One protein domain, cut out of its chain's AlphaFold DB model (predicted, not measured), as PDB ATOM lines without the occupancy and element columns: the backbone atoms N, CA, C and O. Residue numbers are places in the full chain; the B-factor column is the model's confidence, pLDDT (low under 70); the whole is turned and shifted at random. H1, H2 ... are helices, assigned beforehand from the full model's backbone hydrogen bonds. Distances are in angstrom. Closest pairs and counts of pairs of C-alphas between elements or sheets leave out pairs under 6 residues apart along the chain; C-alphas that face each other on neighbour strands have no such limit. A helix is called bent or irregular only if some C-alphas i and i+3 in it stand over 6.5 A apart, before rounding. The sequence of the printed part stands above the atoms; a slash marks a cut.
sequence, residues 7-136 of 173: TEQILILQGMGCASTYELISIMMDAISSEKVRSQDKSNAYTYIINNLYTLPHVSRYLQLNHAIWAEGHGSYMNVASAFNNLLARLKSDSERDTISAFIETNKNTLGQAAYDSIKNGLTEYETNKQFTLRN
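AT A GLANCE: This is residues 7 to 136 of the 173 residues of an uncharacterized protein of Anopheles atroparvus (UniProt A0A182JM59). Six helices stand side by side in an up-and-down bundle made of two rows of three, H2, H4 and H6 running one way and H3, H5 and H8 the other, with H4 and H5 in the middle. H1 packs on H2 and H3 at one side of the bundle, the short H7 lies between H6 and H8 along the chain, and residues 131 to 136 of the long H8 stick out. The 130 printed residues include eight named helices, H1 to H8 in chain order, and no named strand; the class is all helix. The whole is compact, with a radius of gyration of the C-alphas of 14.5 A and spans of 42, 36 and 24 A.

HOW THE PARTS SIT: H1, residues 7 to 16, touches H3, residues 39 to 50, the same way at a shallow tilt of 30 degrees; the closest C-alphas, of Gln 14 and Tyr 48, are 5.9 A apart. H2, residues 22 to 33, forms a hairpin with H3, opposite ways at 23 degrees, with the C-alphas of Ile 32 and Lys 42 closest at 5.5 A. The hub is H4, residues 56 to 74, which touches H2 the same way at 27 degrees, closest at the C-alphas of Ser 33 and Gly 73, 4.5 A. H4 forms a hairpin with H5, residues 77 to 88, opposite ways at 19 degrees, closest at the C-alphas of Ala 71 and Tyr 77, 4.8 A. With its residues 57 to 64 alone H4 touches H6, residues 94 to 106; the C-alphas of Gln 64 and Phe 103 are closest at 6.7 A. H7, residues 108 to 111, is near H4. H8, residues 113 to 136, touches H5 the same way at 11 degrees, closest at the C-alphas of Met 78 and Ala 115, 4.9 A. H4 and H8 are apart. Every O i to N i+4 pair is within hydrogen-bond range in H1, H2, H5, H6 and H8, against 6 of 8 in H3 and 13 of 15 in H4; H7 is too short for such a pair.

IN THESE COORDINATES: H1 begins at C-alpha 7, (117.076, 156.670, 138.251). H4 is 19.7 A long and irregular, with C-alphas 65 and 68 8.3 A apart and a kink of 86 degrees near residue 68. H3, 17.9 A long, is only just irregular, with C-alphas 40 and 43 7.0 A apart. H6 measures 18.3 A and H8 34.6 A, ending at C-alpha 136, (85.266, 181.503, 142.134).

THE WHOLE: The C-alphas farthest apart, of Glu 35 and Arg 135, are 44.3 A apart. The printed part has no cut, and its seven links between helices are tight. The mean pLDDT of the printed part is 93.5, that of H1 is 77, and no printed residue is under 70.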
ATOM      1  N   THR A   7     117.546 155.956 137.058       73.06
ATOM      2  CA  THR A   7     117.076 156.670 138.251       73.06
ATOM      3  C   THR A   7     117.892 157.928 138.558       73.06
ATOM      4  O   THR A   7     117.314 158.961 138.876       73.06
ATOM      5  N   GLU A   8     119.219 157.880 138.428       73.81
ATOM      6  CA  GLU A   8     120.092 159.041 138.640       73.81
ATOM      7  C   GLU A   8     119.859 160.107 137.562       73.81
ATOM      8  O   GLU A   8     119.761 161.291 137.870       73.81
ATOM      9  N   GLN A   9     119.648 159.689 136.309       72.50
ATOM     10  CA  GLN A   9     119.286 160.598 135.216       72.50
ATOM     11  C   GLN A   9     117.942 161.295 135.469       72.50
ATOM     12  O   GLN A   9     117.833 162.504 135.265       72.50
ATOM     13  N   ILE A  10     116.937 160.572 135.977       76.38
ATOM     14  CA  ILE A  10     115.645 161.158 136.367       76.38
ATOM     15  C   ILE A  10     115.821 162.163 137.513       76.38
ATOM     16  O   ILE A  10     115.249 163.249 137.452       76.38
ATOM     17  N   LEU A  11     116.623 161.844 138.535       78.62
ATOM     18  CA  LEU A  11     116.885 162.756 139.656       78.62
ATOM     19  C   LEU A  11     117.607 164.032 139.205       78.62
ATOM     20  O   LEU A  11     117.258 165.124 139.653       78.62
ATOM     21  N   ILE A  12     118.561 163.915 138.279       78.06
ATOM     22  CA  ILE A  12     119.229 165.072 137.669       78.06
ATOM     23  C   ILE A  12     118.210 165.929 136.903       78.06
ATOM     24  O   ILE A  12     118.176 167.144 137.092       78.06
ATOM     25  N   LEU A  13     117.330 165.321 136.099       77.44
ATOM     26  CA  LEU A  13     116.270 166.041 135.379       77.44
ATOM     27  C   LEU A  13     115.300 166.760 136.330       77.44
ATOM     28  O   LEU A  13     114.919 167.897 136.064       77.44
ATOM     29  N   GLN A  14     114.934 166.134 137.450       81.94
ATOM     30  CA  GLN A  14     114.099 166.761 138.479       81.94
ATOM     31  C   GLN A  14     114.806 167.946 139.139       81.94
ATOM     32  O   GLN A  14     114.219 169.022 139.246       81.94
ATOM     33  N   GLY A  15     116.072 167.776 139.536       80.25
ATOM     34  CA  GLY A  15     116.869 168.838 140.151       80.25
ATOM     35  C   GLY A  15     117.067 170.042 139.229       80.25
ATOM     36  O   GLY A  15     116.968 171.185 139.673       80.25
ATOM     37  N   MET A  16     117.263 169.812 137.927       75.19
ATOM     38  CA  MET A  16     117.379 170.894 136.942       75.19
ATOM     39  C   MET A  16     116.070 171.680 136.749       75.19
ATOM     40  O   MET A  16     116.126 172.858 136.402       75.19
ATOM     41  N   GLY A  17     114.900 171.107 137.063       78.31
ATOM     42  CA  GLY A  17     113.619 171.835 137.086       78.31
ATOM     43  C   GLY A  17     113.556 172.970 138.126       78.31
ATOM     44  O   GLY A  17     112.693 173.848 138.050       78.31
ATOM     45  N   CYS A  18     114.497 173.002 139.074       82.25
ATOM     46  CA  CYS A  18     114.667 174.093 140.034       82.25
ATOM     47  C   CYS A  18     115.548 175.245 139.517       82.25
ATOM     48  O   CYS A  18     115.779 176.199 140.259       82.25
ATOM     49  N   ALA A  19     116.046 175.179 138.277       84.19
ATOM     50  CA  ALA A  19     116.828 176.255 137.678       84.19
ATOM     51  C   ALA A  19     116.045 177.580 137.634       84.19
ATOM     52  O   ALA A  19     114.828 177.603 137.458       84.19
ATOM     53  N   SER A  20     116.766 178.694 137.777       82.19
ATOM     54  CA  SER A  20     116.180 180.037 137.869       82.19
ATOM     55  C   SER A  20     116.679 181.014 136.805       82.19
ATOM     56  O   SER A  20     116.287 182.176 136.829       82.19
ATOM     57  N   THR A  21     117.571 180.586 135.909       89.94
ATOM     58  CA  THR A  21     118.128 181.441 134.853       89.94
ATOM     59  C   THR A  21     117.759 180.920 133.475       89.94
ATOM     60  O   THR A  21     117.572 179.716 133.271       89.94
ATOM     61  N   TYR A  22     117.683 181.834 132.509       92.44
ATOM     62  CA  TYR A  22     117.370 181.490 131.127       92.44
ATOM     63  C   TYR A  22     118.398 180.520 130.533       92.44
ATOM     64  O   TYR A  22     118.023 179.601 129.810       92.44
ATOM     65  N   GLU A  23     119.679 180.697 130.853       92.88
ATOM     66  CA  GLU A  23     120.780 179.897 130.318       92.88
ATOM     67  C   GLU A  23     120.645 178.430 130.732       92.88
ATOM     68  O   GLU A  23     120.700 177.536 129.889       92.88
ATOM     69  N   LEU A  24     120.400 178.175 132.021       91.06
ATOM     70  CA  LEU A  24     120.240 176.817 132.543       91.06
ATOM     71  C   LEU A  24     118.971 176.152 132.002       91.06
ATOM     72  O   LEU A  24     118.995 174.977 131.637       91.06
ATOM     73  N   ILE A  25     117.878 176.912 131.907       93.56
ATOM     74  CA  ILE A  25     116.615 176.415 131.354       93.56
ATOM     75  C   ILE A  25     116.778 176.092 129.867       93.56
ATOM     76  O   ILE A  25     116.302 175.053 129.425       93.56
ATOM     77  N   SER A  26     117.503 176.915 129.108       94.19
ATOM     78  CA  SER A  26     117.765 176.661 127.687       94.19
ATOM     79  C   SER A  26     118.592 175.394 127.486       94.19
ATOM     80  O   SER A  26     118.191 174.543 126.704       94.19
ATOM     81  N   ILE A  27     119.659 175.196 128.272       91.38
ATOM     82  CA  ILE A  27     120.458 173.956 128.246       91.38
ATOM     83  C   ILE A  27     119.580 172.729 128.522       91.38
ATOM     84  O   ILE A  27     119.733 171.689 127.877       91.38
ATOM     85  N   MET A  28     118.658 172.833 129.481       91.38
ATOM     86  CA  MET A  28     117.749 171.738 129.804       91.38
ATOM     87  C   MET A  28     116.748 171.474 128.675       91.38
ATOM     88  O   MET A  28     116.512 170.320 128.324       91.38
ATOM     89  N   MET A  29     116.186 172.525 128.080       95.12
ATOM     90  CA  MET A  29     115.263 172.415 126.953       95.12
ATOM     91  C   MET A  29     115.951 171.830 125.708       95.12
ATOM     92  O   MET A  29     115.388 170.931 125.085       95.12
ATOM     93  N   ASP A  30     117.193 172.231 125.416       95.25
ATOM     94  CA  ASP A  30     118.027 171.640 124.358       95.25
ATOM     95  C   ASP A  30     118.264 170.145 124.618       95.25
ATOM     96  O   ASP A  30     118.138 169.305 123.722       95.25
ATOM     97  N   ALA A  31     118.584 169.782 125.867       92.38
ATOM     98  CA  ALA A  31     118.785 168.390 126.249       92.38
ATOM     99  C   ALA A  31     117.512 167.556 126.040       92.38
ATOM    100  O   ALA A  31     117.607 166.456 125.490       92.38
ATOM    101  N   ILE A  32     116.341 168.091 126.411       94.12
ATOM    102  CA  ILE A  32     115.030 167.460 126.195       94.12
ATOM    103  C   ILE A  32     114.738 167.285 124.701       94.12
ATOM    104  O   ILE A  32     114.258 166.226 124.296       94.12
ATOM    105  N   SER A  33     115.048 168.277 123.865       94.88
ATOM    106  CA  SER A  33     114.854 168.167 122.416       94.88
ATOM    107  C   SER A  33     115.828 167.180 121.759       94.88
ATOM    108  O   SER A  33     115.477 166.556 120.765       94.88
ATOM    109  N   SER A  34     117.006 166.951 122.338       93.06
ATOM    110  CA  SER A  34     118.031 166.045 121.796       93.06
ATOM    111  C   SER A  34     117.838 164.560 122.161       93.06
ATOM    112  O   SER A  34     116.884 164.177 122.838       93.06
ATOM    113  N   GLU A  35     118.779 163.708 121.745       90.19
ATOM    114  CA  GLU A  35     118.868 162.293 122.147       90.19
ATOM    115  C   GLU A  35     119.440 162.087 123.564       90.19
ATOM    116  O   GLU A  35     119.431 160.970 124.082       90.19
ATOM    117  N   LYS A  36     119.928 163.153 124.222       87.81
ATOM    118  CA  LYS A  36     120.475 163.080 125.591       87.81
ATOM    119  C   LYS A  36     119.422 162.654 126.616       87.81
ATOM    120  O   LYS A  36     119.767 162.045 127.627       87.81
ATOM    121  N   VAL A  37     118.155 162.983 126.362       88.25
ATOM    122  CA  VAL A  37     117.003 162.524 127.142       88.25
ATOM    123  C   VAL A  37     116.256 161.483 126.318       88.25
ATOM    124  O   VAL A  37     115.867 161.738 125.178       88.25
ATOM    125  N   ARG A  38     116.038 160.301 126.902       88.38
ATOM    126  CA  ARG A  38     115.313 159.211 126.238       88.38
ATOM    127  C   ARG A  38     113.892 159.657 125.912       88.38
ATOM    128  O   ARG A  38     113.264 160.352 126.710       88.38
ATOM    129  N   SER A  39     113.354 159.216 124.779       90.00
ATOM    130  CA  SER A  39     112.039 159.656 124.290       90.00
ATOM    131  C   SER A  39     110.912 159.498 125.317       90.00
ATOM    132  O   SER A  39     110.075 160.389 125.432       90.00
ATOM    133  N   GLN A  40     110.917 158.417 126.105       87.75
ATOM    134  CA  GLN A  40     109.921 158.181 127.156       87.75
ATOM    135  C   GLN A  40     110.021 159.150 128.348       87.75
ATOM    136  O   GLN A  40     109.032 159.354 129.050       87.75
ATOM    137  N   ASP A  41     111.184 159.768 128.564       89.50
ATOM    138  CA  ASP A  41     111.444 160.655 129.701       89.50
ATOM    139  C   ASP A  41     111.229 162.136 129.345       89.50
ATOM    140  O   ASP A  41     111.015 162.956 130.238       89.50
ATOM    141  N   LYS A  42     111.215 162.492 128.048       91.81
ATOM    142  CA  LYS A  42     111.100 163.884 127.564       91.81
ATOM    143  C   LYS A  42     109.865 164.616 128.100       91.81
ATOM    144  O   LYS A  42     109.966 165.764 128.525       91.81
ATOM    145  N   SER A  43     108.705 163.952 128.114       92.00
ATOM    146  CA  SER A  43     107.448 164.550 128.600       92.00
ATOM    147  C   SER A  43     107.508 164.876 130.099       92.00
ATOM    148  O   SER A  43     107.144 165.974 130.532       92.00
ATOM    149  N   ASN A  44     108.049 163.950 130.896       91.12
ATOM    150  CA  ASN A  44     108.231 164.151 132.332       91.12
ATOM    151  C   ASN A  44     109.278 165.234 132.609       91.12
ATOM    152  O   ASN A  44     109.038 166.112 133.434       91.12
ATOM    153  N   ALA A  45     110.393 165.223 131.875       92.12
ATOM    154  CA  ALA A  45     111.437 166.236 131.976       92.12
ATOM    155  C   ALA A  45     110.898 167.645 131.702       92.12
ATOM    156  O   ALA A  45     111.135 168.557 132.493       92.12
ATOM    157  N   TYR A  46     110.103 167.816 130.640       95.31
ATOM    158  CA  TYR A  46     109.440 169.086 130.351       95.31
ATOM    159  C   TYR A  46     108.482 169.496 131.477       95.31
ATOM    160  O   TYR A  46     108.499 170.642 131.927       95.31
ATOM    161  N   THR A  47     107.702 168.539 131.996       93.44
ATOM    162  CA  THR A  47     106.765 168.762 133.108       93.44
ATOM    163  C   THR A  47     107.469 169.253 134.377       93.44
ATOM    164  O   THR A  47     106.949 170.142 135.054       93.44
ATOM    165  N   TYR A  48     108.657 168.728 134.696       91.38
ATOM    166  CA  TYR A  48     109.440 169.187 135.848       91.38
ATOM    167  C   TYR A  48     109.813 170.666 135.744       91.38
ATOM    168  O   TYR A  48     109.723 171.375 136.744       91.38
ATOM    169  N   ILE A  49     110.151 171.147 134.543       92.94
ATOM    170  CA  ILE A  49     110.465 172.560 134.320       92.94
ATOM    171  C   ILE A  49     109.211 173.402 134.511       92.94
ATOM    172  O   ILE A  49     109.205 174.307 135.341       92.94
ATOM    173  N   ILE A  50     108.136 173.103 133.780       94.06
ATOM    174  CA  ILE A  50     106.954 173.976 133.745       94.06
ATOM    175  C   ILE A  50     106.128 173.954 135.039       94.06
ATOM    176  O   ILE A  50     105.262 174.800 135.229       94.06
ATOM    177  N   ASN A  51     106.362 173.013 135.955       91.56
ATOM    178  CA  ASN A  51     105.724 173.042 137.275       91.56
ATOM    179  C   ASN A  51     106.342 174.091 138.218       91.56
ATOM    180  O   ASN A  51     105.760 174.393 139.261       91.56
ATOM    181  N   ASN A  52     107.484 174.674 137.856       89.75
ATOM    182  CA  ASN A  52     108.097 175.778 138.577       89.75
ATOM    183  C   ASN A  52     107.659 177.120 137.964       89.75
ATOM    184  O   ASN A  52     107.973 177.429 136.821       89.75
ATOM    185  N   LEU A  53     106.958 177.960 138.732       88.88
ATOM    186  CA  LEU A  53     106.453 179.249 138.233       88.88
ATOM    187  C   LEU A  53     107.564 180.189 137.731       88.88
ATOM    188  O   LEU A  53     107.317 180.975 136.819       88.88
ATOM    189  N   TYR A  54     108.774 180.100 138.293       89.38
ATOM    190  CA  TYR A  54     109.907 180.945 137.899       89.38
ATOM    191  C   TYR A  54     110.477 180.579 136.527       89.38
ATOM    192  O   TYR A  54     111.093 181.420 135.878       89.38
ATOM    193  N   THR A  55     110.263 179.350 136.055       92.75
ATOM    194  CA  THR A  55     110.795 178.903 134.761       92.75
ATOM    195  C   THR A  55     109.885 179.292 133.602       92.75
ATOM    196  O   THR A  55     110.362 179.384 132.473       92.75
ATOM    197  N   LEU A  56     108.591 179.538 133.852       94.25
ATOM    198  CA  LEU A  56     107.595 179.695 132.789       94.25
ATOM    199  C   LEU A  56     107.954 180.779 131.758       94.25
ATOM    200  O   LEU A  56     107.890 180.472 130.567       94.25
ATOM    201  N   PRO A  57     108.392 181.997 132.146       94.50
ATOM    202  CA  PRO A  57     108.788 183.019 131.173       94.50
ATOM    203  C   PRO A  57     110.016 182.604 130.348       94.50
ATOM    204  O   PRO A  57     110.129 182.910 129.162       94.50
ATOM    205  N   HIS A  58     110.941 181.856 130.949       95.94
ATOM    206  CA  HIS A  58     112.128 181.358 130.257       95.94
ATOM    207  C   HIS A  58     111.786 180.240 129.268       95.94
ATOM    208  O   HIS A  58     112.309 180.242 128.155       95.94
ATOM    209  N   VAL A  59     110.875 179.333 129.633       96.44
ATOM    210  CA  VAL A  59     110.352 178.299 128.727       96.44
ATOM    211  C   VAL A  59     109.580 178.936 127.573       96.44
ATOM    212  O   VAL A  59     109.814 178.576 126.421       96.44
ATOM    213  N   SER A  60     108.722 179.919 127.865       97.62
ATOM    214  CA  SER A  60     108.013 180.732 126.867       97.62
ATOM    215  C   SER A  60     108.990 181.316 125.849       97.62
ATOM    216  O   SER A  60     108.870 181.071 124.648       97.62
ATOM    217  N   ARG A  61     110.019 182.020 126.338       97.69
ATOM    218  CA  ARG A  61     111.069 182.616 125.508       97.69
ATOM    219  C   ARG A  61     111.823 181.569 124.688       97.69
ATOM    220  O   ARG A  61     112.041 181.784 123.499       97.69
ATOM    221  N   TYR A  62     112.209 180.449 125.298       98.12
ATOM    222  CA  TYR A  62     112.924 179.380 124.601       98.12
ATOM    223  C   TYR A  62     112.087 178.812 123.451       98.12
ATOM    224  O   TYR A  62     112.593 178.704 122.339       98.12
ATOM    225  N   LEU A  63     110.812 178.482 123.687       98.38
ATOM    226  CA  LEU A  63     109.942 177.921 122.650       98.38
ATOM    227  C   LEU A  63     109.750 178.901 121.492       98.38
ATOM    228  O   LEU A  63     109.741 178.479 120.345       98.38
ATOM    229  N   GLN A  64     109.662 180.204 121.759       98.50
ATOM    230  CA  GLN A  64     109.572 181.213 120.700       98.50
ATOM    231  C   GLN A  64     110.853 181.276 119.855       98.50
ATOM    232  O   GLN A  64     110.780 181.294 118.626       98.50
ATOM    233  N   LEU A  65     112.027 181.268 120.493       98.25
ATOM    234  CA  LEU A  65     113.318 181.376 119.801       98.25
ATOM    235  C   LEU A  65     113.734 180.077 119.093       98.25
ATOM    236  O   LEU A  65     114.352 180.134 118.037       98.25
ATOM    237  N   ASN A  66     113.365 178.921 119.649       98.31
ATOM    238  CA  ASN A  66     113.865 177.604 119.247       98.31
ATOM    239  C   ASN A  66     112.748 176.641 118.804       98.31
ATOM    240  O   ASN A  66     112.935 175.425 118.818       98.31
ATOM    241  N   HIS A  67     111.579 177.154 118.400       98.25
ATOM    242  CA  HIS A  67     110.435 176.337 117.967       98.25
ATOM    243  C   HIS A  67     110.794 175.329 116.866       98.25
ATOM    244  O   HIS A  67     110.274 174.218 116.881       98.25
ATOM    245  N   ALA A  68     111.688 175.684 115.937       97.88
ATOM    246  CA  ALA A  68     112.142 174.774 114.885       97.88
ATOM    247  C   ALA A  68     112.945 173.586 115.450       97.88
ATOM    248  O   ALA A  68     112.658 172.442 115.108       97.88
ATOM    249  N   ILE A  69     113.878 173.846 116.374       97.19
ATOM    250  CA  ILE A  69     114.673 172.809 117.057       97.19
ATOM    251  C   ILE A  69     113.755 171.897 117.875       97.19
ATOM    252  O   ILE A  69     113.884 170.676 117.842       97.19
ATOM    253  N   TRP A  70     112.786 172.482 118.584       97.94
ATOM    254  CA  TRP A  70     111.803 171.711 119.338       97.94
ATOM    255  C   TRP A  70     110.935 170.843 118.418       97.94
ATOM    256  O   TRP A  70     110.693 169.673 118.712       97.94
ATOM    257  N   ALA A  71     110.482 171.388 117.286       98.00
ATOM    258  CA  ALA A  71     109.713 170.637 116.303       98.00
ATOM    259  C   ALA A  71     110.519 169.468 115.729       98.00
ATOM    260  O   ALA A  71     109.982 168.369 115.635       98.00
ATOM    261  N   GLU A  72     111.792 169.677 115.397       96.75
ATOM    262  CA  GLU A  72     112.694 168.634 114.901       96.75
ATOM    263  C   GLU A  72     112.929 167.546 115.959       96.75
ATOM    264  O   GLU A  72     112.651 166.371 115.716       96.75
ATOM    265  N   GLY A  73     113.325 167.935 117.174       94.75
ATOM    266  CA  GLY A  73     113.633 167.015 118.274       94.75
ATOM    267  C   GLY A  73     112.442 166.202 118.798       94.75
ATOM    268  O   GLY A  73     112.620 165.193 119.494       94.75
ATOM    269  N   HIS A  74     111.222 166.634 118.467       95.94
ATOM    270  CA  HIS A  74     109.973 165.963 118.821       95.94
ATOM    271  C   HIS A  74     109.171 165.488 117.594       95.94
ATOM    272  O   HIS A  74     108.096 164.915 117.754       95.94
ATOM    273  N   GLY A  75     109.662 165.698 116.373       95.75
ATOM    274  CA  GLY A  75     109.090 165.188 115.123       95.75
ATOM    275  C   GLY A  75     107.924 165.973 114.502       95.75
ATOM    276  O   GLY A  75     107.438 165.560 113.453       95.75
ATOM    277  N   SER A  76     107.436 167.069 115.101       97.50
ATOM    278  CA  SER A  76     106.426 167.932 114.456       97.50
ATOM    279  C   SER A  76     106.198 169.272 115.166       97.50
ATOM    280  O   SER A  76     106.384 169.395 116.379       97.50
ATOM    281  N   TYR A  77     105.635 170.248 114.445       98.50
ATOM    282  CA  TYR A  77     105.110 171.484 115.044       98.50
ATOM    283  C   TYR A  77     103.887 171.268 115.948       98.50
ATOM    284  O   TYR A  77     103.630 172.094 116.823       98.50
ATOM    285  N   MET A  78     103.177 170.139 115.845       98.38
ATOM    286  CA  MET A  78     102.147 169.795 116.836       98.38
ATOM    287  C   MET A  78     102.744 169.574 118.231       98.38
ATOM    288  O   MET A  78     102.083 169.848 119.232       98.38
ATOM    289  N   ASN A  79     104.011 169.162 118.325       98.06
ATOM    290  CA  ASN A  79     104.706 169.064 119.610       98.06
ATOM    291  C   ASN A  79     105.155 170.428 120.153       98.06
ATOM    292  O   ASN A  79     105.238 170.592 121.370       98.06
ATOM    293  N   VAL A  80     105.361 171.426 119.286       98.44
ATOM    294  CA  VAL A  80     105.504 172.834 119.704       98.44
ATOM    295  C   VAL A  80     104.177 173.342 120.269       98.44
ATOM    296  O   VAL A  80     104.153 173.918 121.354       98.44
ATOM    297  N   ALA A  81     103.062 173.061 119.586       98.69
ATOM    298  CA  ALA A  81     101.734 173.428 120.074       98.69
ATOM    299  C   ALA A  81     101.413 172.791 121.433       98.69
ATOM    300  O   ALA A  81     100.992 173.480 122.359       98.69
ATOM    301  N   SER A  82     101.695 171.495 121.590       98.38
ATOM    302  CA  SER A  82     101.548 170.788 122.867       98.38
ATOM    303  C   SER A  82     102.389 171.421 123.984       98.38
ATOM    304  O   SER A  82     101.896 171.601 125.102       98.38
ATOM    305  N   ALA A  83     103.631 171.819 123.692       98.38
ATOM    306  CA  ALA A  83     104.492 172.489 124.661       98.38
ATOM    307  C   ALA A  83     103.910 173.843 125.105       98.38
ATOM    308  O   ALA A  83     103.794 174.081 126.311       98.38
ATOM    309  N   PHE A  84     103.463 174.683 124.162       98.56
ATOM    310  CA  PHE A  84     102.793 175.949 124.478       98.56
ATOM    311  C   PHE A  84     101.491 175.750 125.255       98.56
ATOM    312  O   PHE A  84     101.262 176.470 126.219       98.56
ATOM    313  N   ASN A  85     100.663 174.761 124.917       98.44
ATOM    314  CA  ASN A  85      99.406 174.511 125.631       98.44
ATOM    315  C   ASN A  85      99.646 174.065 127.081       98.44
ATOM    316  O   ASN A  85      98.991 174.545 128.005       98.44
ATOM    317  N   ASN A  86     100.647 173.212 127.307       97.69
ATOM    318  CA  ASN A  86     101.059 172.825 128.658       97.69
ATOM    319  C   ASN A  86     101.594 174.012 129.474       97.69
ATOM    320  O   ASN A  86     101.356 174.086 130.684       97.69
ATOM    321  N   LEU A  87     102.303 174.932 128.820       97.12
ATOM    322  CA  LEU A  87     102.774 176.176 129.421       97.12
ATOM    323  C   LEU A  87     101.599 177.115 129.754       97.12
ATOM    324  O   LEU A  87     101.481 177.570 130.891       97.12
ATOM    325  N   LEU A  88     100.694 177.352 128.799       97.62
ATOM    326  CA  LEU A  88      99.505 178.199 128.947       97.62
ATOM    327  C   LEU A  88      98.598 177.728 130.087       97.62
ATOM    328  O   LEU A  88      98.112 178.558 130.849       97.62
ATOM    329  N   ALA A  89      98.453 176.417 130.285       95.75
ATOM    330  CA  ALA A  89      97.689 175.852 131.399       95.75
ATOM    331  C   ALA A  89      98.236 176.221 132.797       95.75
ATOM    332  O   ALA A  89      97.547 176.030 133.799       95.75
ATOM    333  N   ARG A  90      99.476 176.721 132.888       94.25
ATOM    334  CA  ARG A  90     100.164 177.049 134.150       94.25
ATOM    335  C   ARG A  90     100.510 178.531 134.287       94.25
ATOM    336  O   ARG A  90     100.805 178.986 135.395       94.25
ATOM    337  N   LEU A  91     100.483 179.272 133.182       93.12
ATOM    338  CA  LEU A  91     100.739 180.705 133.167       93.12
ATOM    339  C   LEU A  91      99.688 181.469 133.980       93.12
ATOM    340  O   LEU A  91      98.526 181.083 134.084       93.12
ATOM    341  N   LYS A  92     100.122 182.591 134.554       89.81
ATOM    342  CA  LYS A  92      99.271 183.542 135.294       89.81
ATOM    343  C   LYS A  92      99.507 184.990 134.860       89.81
ATOM    344  O   LYS A  92      99.098 185.913 135.557       89.81
ATOM    345  N   SER A  93     100.241 185.176 133.764       93.69
ATOM    346  CA  SER A  93     100.669 186.479 133.271       93.69
ATOM    347  C   SER A  93     100.050 186.739 131.907       93.69
ATOM    348  O   SER A  93     100.337 186.029 130.941       93.69
ATOM    349  N   ASP A  94      99.242 187.793 131.829       95.62
ATOM    350  CA  ASP A  94      98.644 188.228 130.569       95.62
ATOM    351  C   ASP A  94      99.711 188.708 129.582       95.62
ATOM    352  O   ASP A  94      99.583 188.450 128.391       95.62
ATOM    353  N   SER A  95     100.806 189.313 130.062       95.88
ATOM    354  CA  SER A  95     101.890 189.768 129.184       95.88
ATOM    355  C   SER A  95     102.597 188.603 128.486       95.88
ATOM    356  O   SER A  95     102.948 188.695 127.312       95.88
ATOM    357  N   GLU A  96     102.782 187.480 129.187       95.62
ATOM    358  CA  GLU A  96     103.343 186.258 128.593       95.62
ATOM    359  C   GLU A  96     102.363 185.632 127.599       95.62
ATOM    360  O   GLU A  96     102.755 185.261 126.494       95.62
ATOM    361  N   ARG A  97     101.071 185.583 127.946       97.56
ATOM    362  CA  ARG A  97     100.013 185.136 127.031       97.56
ATOM    363  C   ARG A  97     100.004 185.966 125.746       97.56
ATOM    364  O   ARG A  97      99.939 185.399 124.658       97.56
ATOM    365  N   ASP A  98     100.087 187.290 125.864       98.00
ATOM    366  CA  ASP A  98     100.102 188.219 124.729       98.00
ATOM    367  C   ASP A  98     101.340 188.008 123.855       98.00
ATOM    368  O   ASP A  98     101.240 187.991 122.628       98.00
ATOM    369  N   THR A  99     102.490 187.755 124.482       97.88
ATOM    370  CA  THR A  99     103.739 187.433 123.783       97.88
ATOM    371  C   THR A  99     103.601 186.140 122.967       97.88
ATOM    372  O   THR A  99     103.944 186.119 121.784       97.88
ATOM    373  N   ILE A 100     103.016 185.083 123.546       98.44
ATOM    374  CA  ILE A 100     102.726 183.828 122.829       98.44
ATOM    375  C   ILE A 100     101.737 184.073 121.680       98.44
ATOM    376  O   ILE A 100     101.930 183.554 120.580       98.44
ATOM    377  N   SER A 101     100.705 184.894 121.900       98.62
ATOM    378  CA  SER A 101      99.747 185.252 120.851       98.62
ATOM    379  C   SER A 101     100.433 185.961 119.681       98.62
ATOM    380  O   SER A 101     100.228 185.577 118.535       98.62
ATOM    381  N   ALA A 102     101.273 186.963 119.942       98.62
ATOM    382  CA  ALA A 102     101.998 187.680 118.893       98.62
ATOM    383  C   ALA A 102     102.960 186.762 118.121       98.62
ATOM    384  O   ALA A 102     103.077 186.861 116.894       98.62
ATOM    385  N   PHE A 103     103.612 185.832 118.824       98.56
ATOM    386  CA  PHE A 103     104.481 184.832 118.215       98.56
ATOM    387  C   PHE A 103     103.728 183.953 117.205       98.56
ATOM    388  O   PHE A 103     104.205 183.806 116.076       98.56
ATOM    389  N   ILE A 104     102.564 183.396 117.567       98.38
ATOM    390  CA  ILE A 104     101.842 182.483 116.664       98.38
ATOM    391  C   ILE A 104     101.262 183.192 115.441       98.38
ATOM    392  O   ILE A 104     101.240 182.599 114.366       98.38
ATOM    393  N   GLU A 105     100.841 184.452 115.573       98.50
ATOM    394  CA  GLU A 105     100.368 185.250 114.434       98.50
ATOM    395  C   GLU A 105     101.515 185.499 113.449       98.50
ATOM    396  O   GLU A 105     101.375 185.286 112.246       98.50
ATOM    397  N   THR A 106     102.689 185.866 113.970       98.44
ATOM    398  CA  THR A 106     103.892 186.121 113.162       98.44
ATOM    399  C   THR A 106     104.402 184.857 112.464       98.44
ATOM    400  O   THR A 106     104.894 184.920 111.340       98.44
ATOM    401  N   ASN A 107     104.281 183.696 113.113       98.31
ATOM    402  CA  ASN A 107     104.873 182.435 112.655       98.31
ATOM    403  C   ASN A 107     103.844 181.440 112.105       98.31
ATOM    404  O   ASN A 107     104.155 180.258 111.959       98.31
ATOM    405  N   LYS A 108     102.631 181.892 111.765       98.00
ATOM    406  CA  LYS A 108     101.534 181.022 111.312       98.00
ATOM    407  C   LYS A 108     101.944 180.077 110.178       98.00
ATOM    408  O   LYS A 108     101.641 178.888 110.227       98.00
ATOM    409  N   ASN A 109     102.661 180.594 109.179       98.00
ATOM    410  CA  ASN A 109     103.109 179.798 108.034       98.00
ATOM    411  C   ASN A 109     104.129 178.724 108.441       98.00
ATOM    412  O   ASN A 109     104.050 177.601 107.955       98.00
ATOM    413  N   THR A 110     105.049 179.055 109.352       98.06
ATOM    414  CA  THR A 110     106.074 178.133 109.866       98.06
ATOM    415  C   THR A 110     105.463 177.033 110.727       98.06
ATOM    416  O   THR A 110     105.800 175.866 110.568       98.06
ATOM    417  N   LEU A 111     104.538 177.397 111.620       98.19
ATOM    418  CA  LEU A 111     103.838 176.454 112.495       98.19
ATOM    419  C   LEU A 111     102.935 175.501 111.699       98.19
ATOM    420  O   LEU A 111     102.748 174.344 112.082       98.19
ATOM    421  N   GLY A 112     102.363 175.991 110.600       98.38
ATOM    422  CA  GLY A 112     101.297 175.316 109.881       98.38
ATOM    423  C   GLY A 112      99.948 175.448 110.596       98.38
ATOM    424  O   GLY A 112      99.861 175.683 111.804       98.38
ATOM    425  N   GLN A 113      98.869 175.285 109.826       98.38
ATOM    426  CA  GLN A 113      97.506 175.588 110.271       98.38
ATOM    427  C   GLN A 113      97.099 174.803 111.531       98.38
ATOM    428  O   GLN A 113      96.589 175.393 112.477       98.38
ATOM    429  N   ALA A 114      97.394 173.500 111.585       98.50
ATOM    430  CA  ALA A 114      97.001 172.647 112.709       98.50
ATOM    431  C   ALA A 114      97.651 173.061 114.045       98.50
ATOM    432  O   ALA A 114      96.968 173.145 115.067       98.50
ATOM    433  N   ALA A 115      98.958 173.350 114.045       98.69
ATOM    434  CA  ALA A 115      99.663 173.770 115.254       98.69
ATOM    435  C   ALA A 115      99.243 175.183 115.677       98.69
ATOM    436  O   ALA A 115      99.005 175.420 116.859       98.69
ATOM    437  N   TYR A 116      99.087 176.095 114.709       98.81
ATOM    438  CA  TYR A 116      98.556 177.435 114.948       98.81
ATOM    439  C   TYR A 116      97.177 177.385 115.629       98.81
ATOM    440  O   TYR A 116      97.003 177.986 116.689       98.81
ATOM    441  N   ASP A 117      96.226 176.619 115.083       98.75
ATOM    442  CA  ASP A 117      94.870 176.506 115.639       98.75
ATOM    443  C   ASP A 117      94.883 175.880 117.037       98.75
ATOM    444  O   ASP A 117      94.167 176.328 117.934       98.75
ATOM    445  N   SER A 118      95.739 174.880 117.260       98.81
ATOM    446  CA  SER A 118      95.889 174.248 118.570       98.81
ATOM    447  C   SER A 118      96.374 175.230 119.640       98.81
ATOM    448  O   SER A 118      95.819 175.241 120.739       98.81
ATOM    449  N   ILE A 119      97.356 176.085 119.330       98.69
ATOM    450  CA  ILE A 119      97.836 177.103 120.279       98.69
ATOM    451  C   ILE A 119      96.784 178.204 120.454       98.69
ATOM    452  O   ILE A 119      96.559 178.675 121.568       98.69
ATOM    453  N   LYS A 120      96.088 178.596 119.378       98.62
ATOM    454  CA  LYS A 120      95.004 179.587 119.438       98.62
ATOM    455  C   LYS A 120      93.868 179.136 120.362       98.62
ATOM    456  O   LYS A 120      93.358 179.938 121.149       98.62
ATOM    457  N   ASN A 121      93.519 177.853 120.320       98.56
ATOM    458  CA  ASN A 121      92.568 177.253 121.252       98.56
ATOM    459  C   ASN A 121      93.108 177.271 122.690       98.56
ATOM    460  O   ASN A 121      92.397 177.723 123.585       98.56
ATOM    461  N   GLY A 122      94.377 176.914 122.912       98.44
ATOM    462  CA  GLY A 122      95.012 177.014 124.234       98.44
ATOM    463  C   GLY A 122      95.002 178.433 124.823       98.44
ATOM    464  O   GLY A 122      94.766 178.614 126.016       98.44
ATOM    465  N   LEU A 123      95.177 179.471 123.994       98.50
ATOM    466  CA  LEU A 123      95.046 180.876 124.413       98.50
ATOM    467  C   LEU A 123      93.610 181.230 124.838       98.50
ATOM    468  O   LEU A 123      93.409 182.051 125.734       98.50
ATOM    469  N   THR A 124      92.611 180.602 124.216       97.88
ATOM    470  CA  THR A 124      91.192 180.767 124.570       97.88
ATOM    471  C   THR A 124      90.861 180.039 125.878       97.88
ATOM    472  O   THR A 124      90.143 180.568 126.732       97.88
ATOM    473  N   GLU A 125      91.432 178.851 126.083       96.69
ATOM    474  CA  GLU A 125      91.328 178.097 127.337       96.69
ATOM    475  C   GLU A 125      91.997 178.827 128.504       96.69
ATOM    476  O   GLU A 125      91.430 178.868 129.596       96.69
ATOM    477  N   TYR A 126      93.151 179.470 128.280       97.00
ATOM    478  CA  TYR A 126      93.786 180.337 129.277       97.00
ATOM    479  C   TYR A 126      92.807 181.398 129.794       97.00
ATOM    480  O   TYR A 126      92.623 181.533 131.005       97.00
ATOM    481  N   GLU A 127      92.128 182.114 128.890       95.44
ATOM    482  CA  GLU A 127      91.176 183.154 129.290       95.44
ATOM    483  C   GLU A 127      89.971 182.549 130.021       95.44
ATOM    484  O   GLU A 127      89.549 183.051 131.061       95.44
ATOM    485  N   THR A 128      89.467 181.408 129.549       94.69
ATOM    486  CA  THR A 128      88.375 180.683 130.217       94.69
ATOM    487  C   THR A 128      88.746 180.295 131.655       94.69
ATOM    488  O   THR A 128      87.978 180.552 132.588       94.69
ATOM    489  N   ASN A 129      89.946 179.748 131.864       90.81
ATOM    490  CA  ASN A 129      90.451 179.334 133.176       90.81
ATOM    491  C   ASN A 129      90.712 180.525 134.105       90.81
ATOM    492  O   ASN A 129      90.415 180.473 135.306       90.81
ATOM    493  N   LYS A 130      91.226 181.628 133.557       93.69
ATOM    494  CA  LYS A 130      91.390 182.888 134.284       93.69
ATOM    495  C   LYS A 130      90.043 183.412 134.774       93.69
ATOM    496  O   LYS A 130      89.907 183.718 135.958       93.69
ATOM    497  N   GLN A 131      89.034 183.454 133.906       93.69
ATOM    498  CA  GLN A 131      87.695 183.909 134.278       93.69
ATOM    499  C   GLN A 131      87.034 182.985 135.304       93.69
ATOM    500  O   GLN A 131      86.416 183.471 136.251       93.69
ATOM    501  N   PHE A 132      87.201 181.664 135.176       92.50
ATOM    502  CA  PHE A 132      86.775 180.723 136.212       92.50
ATOM    503  C   PHE A 132      87.434 181.053 137.557       92.50
ATOM    504  O   PHE A 132      86.746 181.164 138.571       92.50
ATOM    505  N   THR A 133      88.747 181.281 137.569       89.88
ATOM    506  CA  THR A 133      89.480 181.621 138.794       89.88
ATOM    507  C   THR A 133      88.960 182.920 139.409       89.88
ATOM    508  O   THR A 133      88.674 182.946 140.601       89.88
ATOM    509  N   LEU A 134      88.776 183.982 138.619       90.88
ATOM    510  CA  LEU A 134      88.288 185.276 139.108       90.88
ATOM    511  C   LEU A 134      86.882 185.188 139.713       90.88
ATOM    512  O   LEU A 134      86.652 185.753 140.778       90.88
ATOM    513  N   ARG A 135      85.963 184.447 139.079       93.44
ATOM    514  CA  ARG A 135      84.586 184.279 139.575       93.44
ATOM    515  C   ARG A 135      84.508 183.474 140.872       93.44
ATOM    516  O   ARG A 135      83.656 183.760 141.702       93.44
ATOM    517  N   ASN A 136      85.372 182.472 141.038       93.75
ATOM    518  CA  ASN A 136      85.266 181.503 142.134       93.75
ATOM    519  C   ASN A 136      86.278 181.736 143.274       93.75
ATOM    520  O   ASN A 136      86.164 181.119 144.332       93.75
TER     521      ASN A 136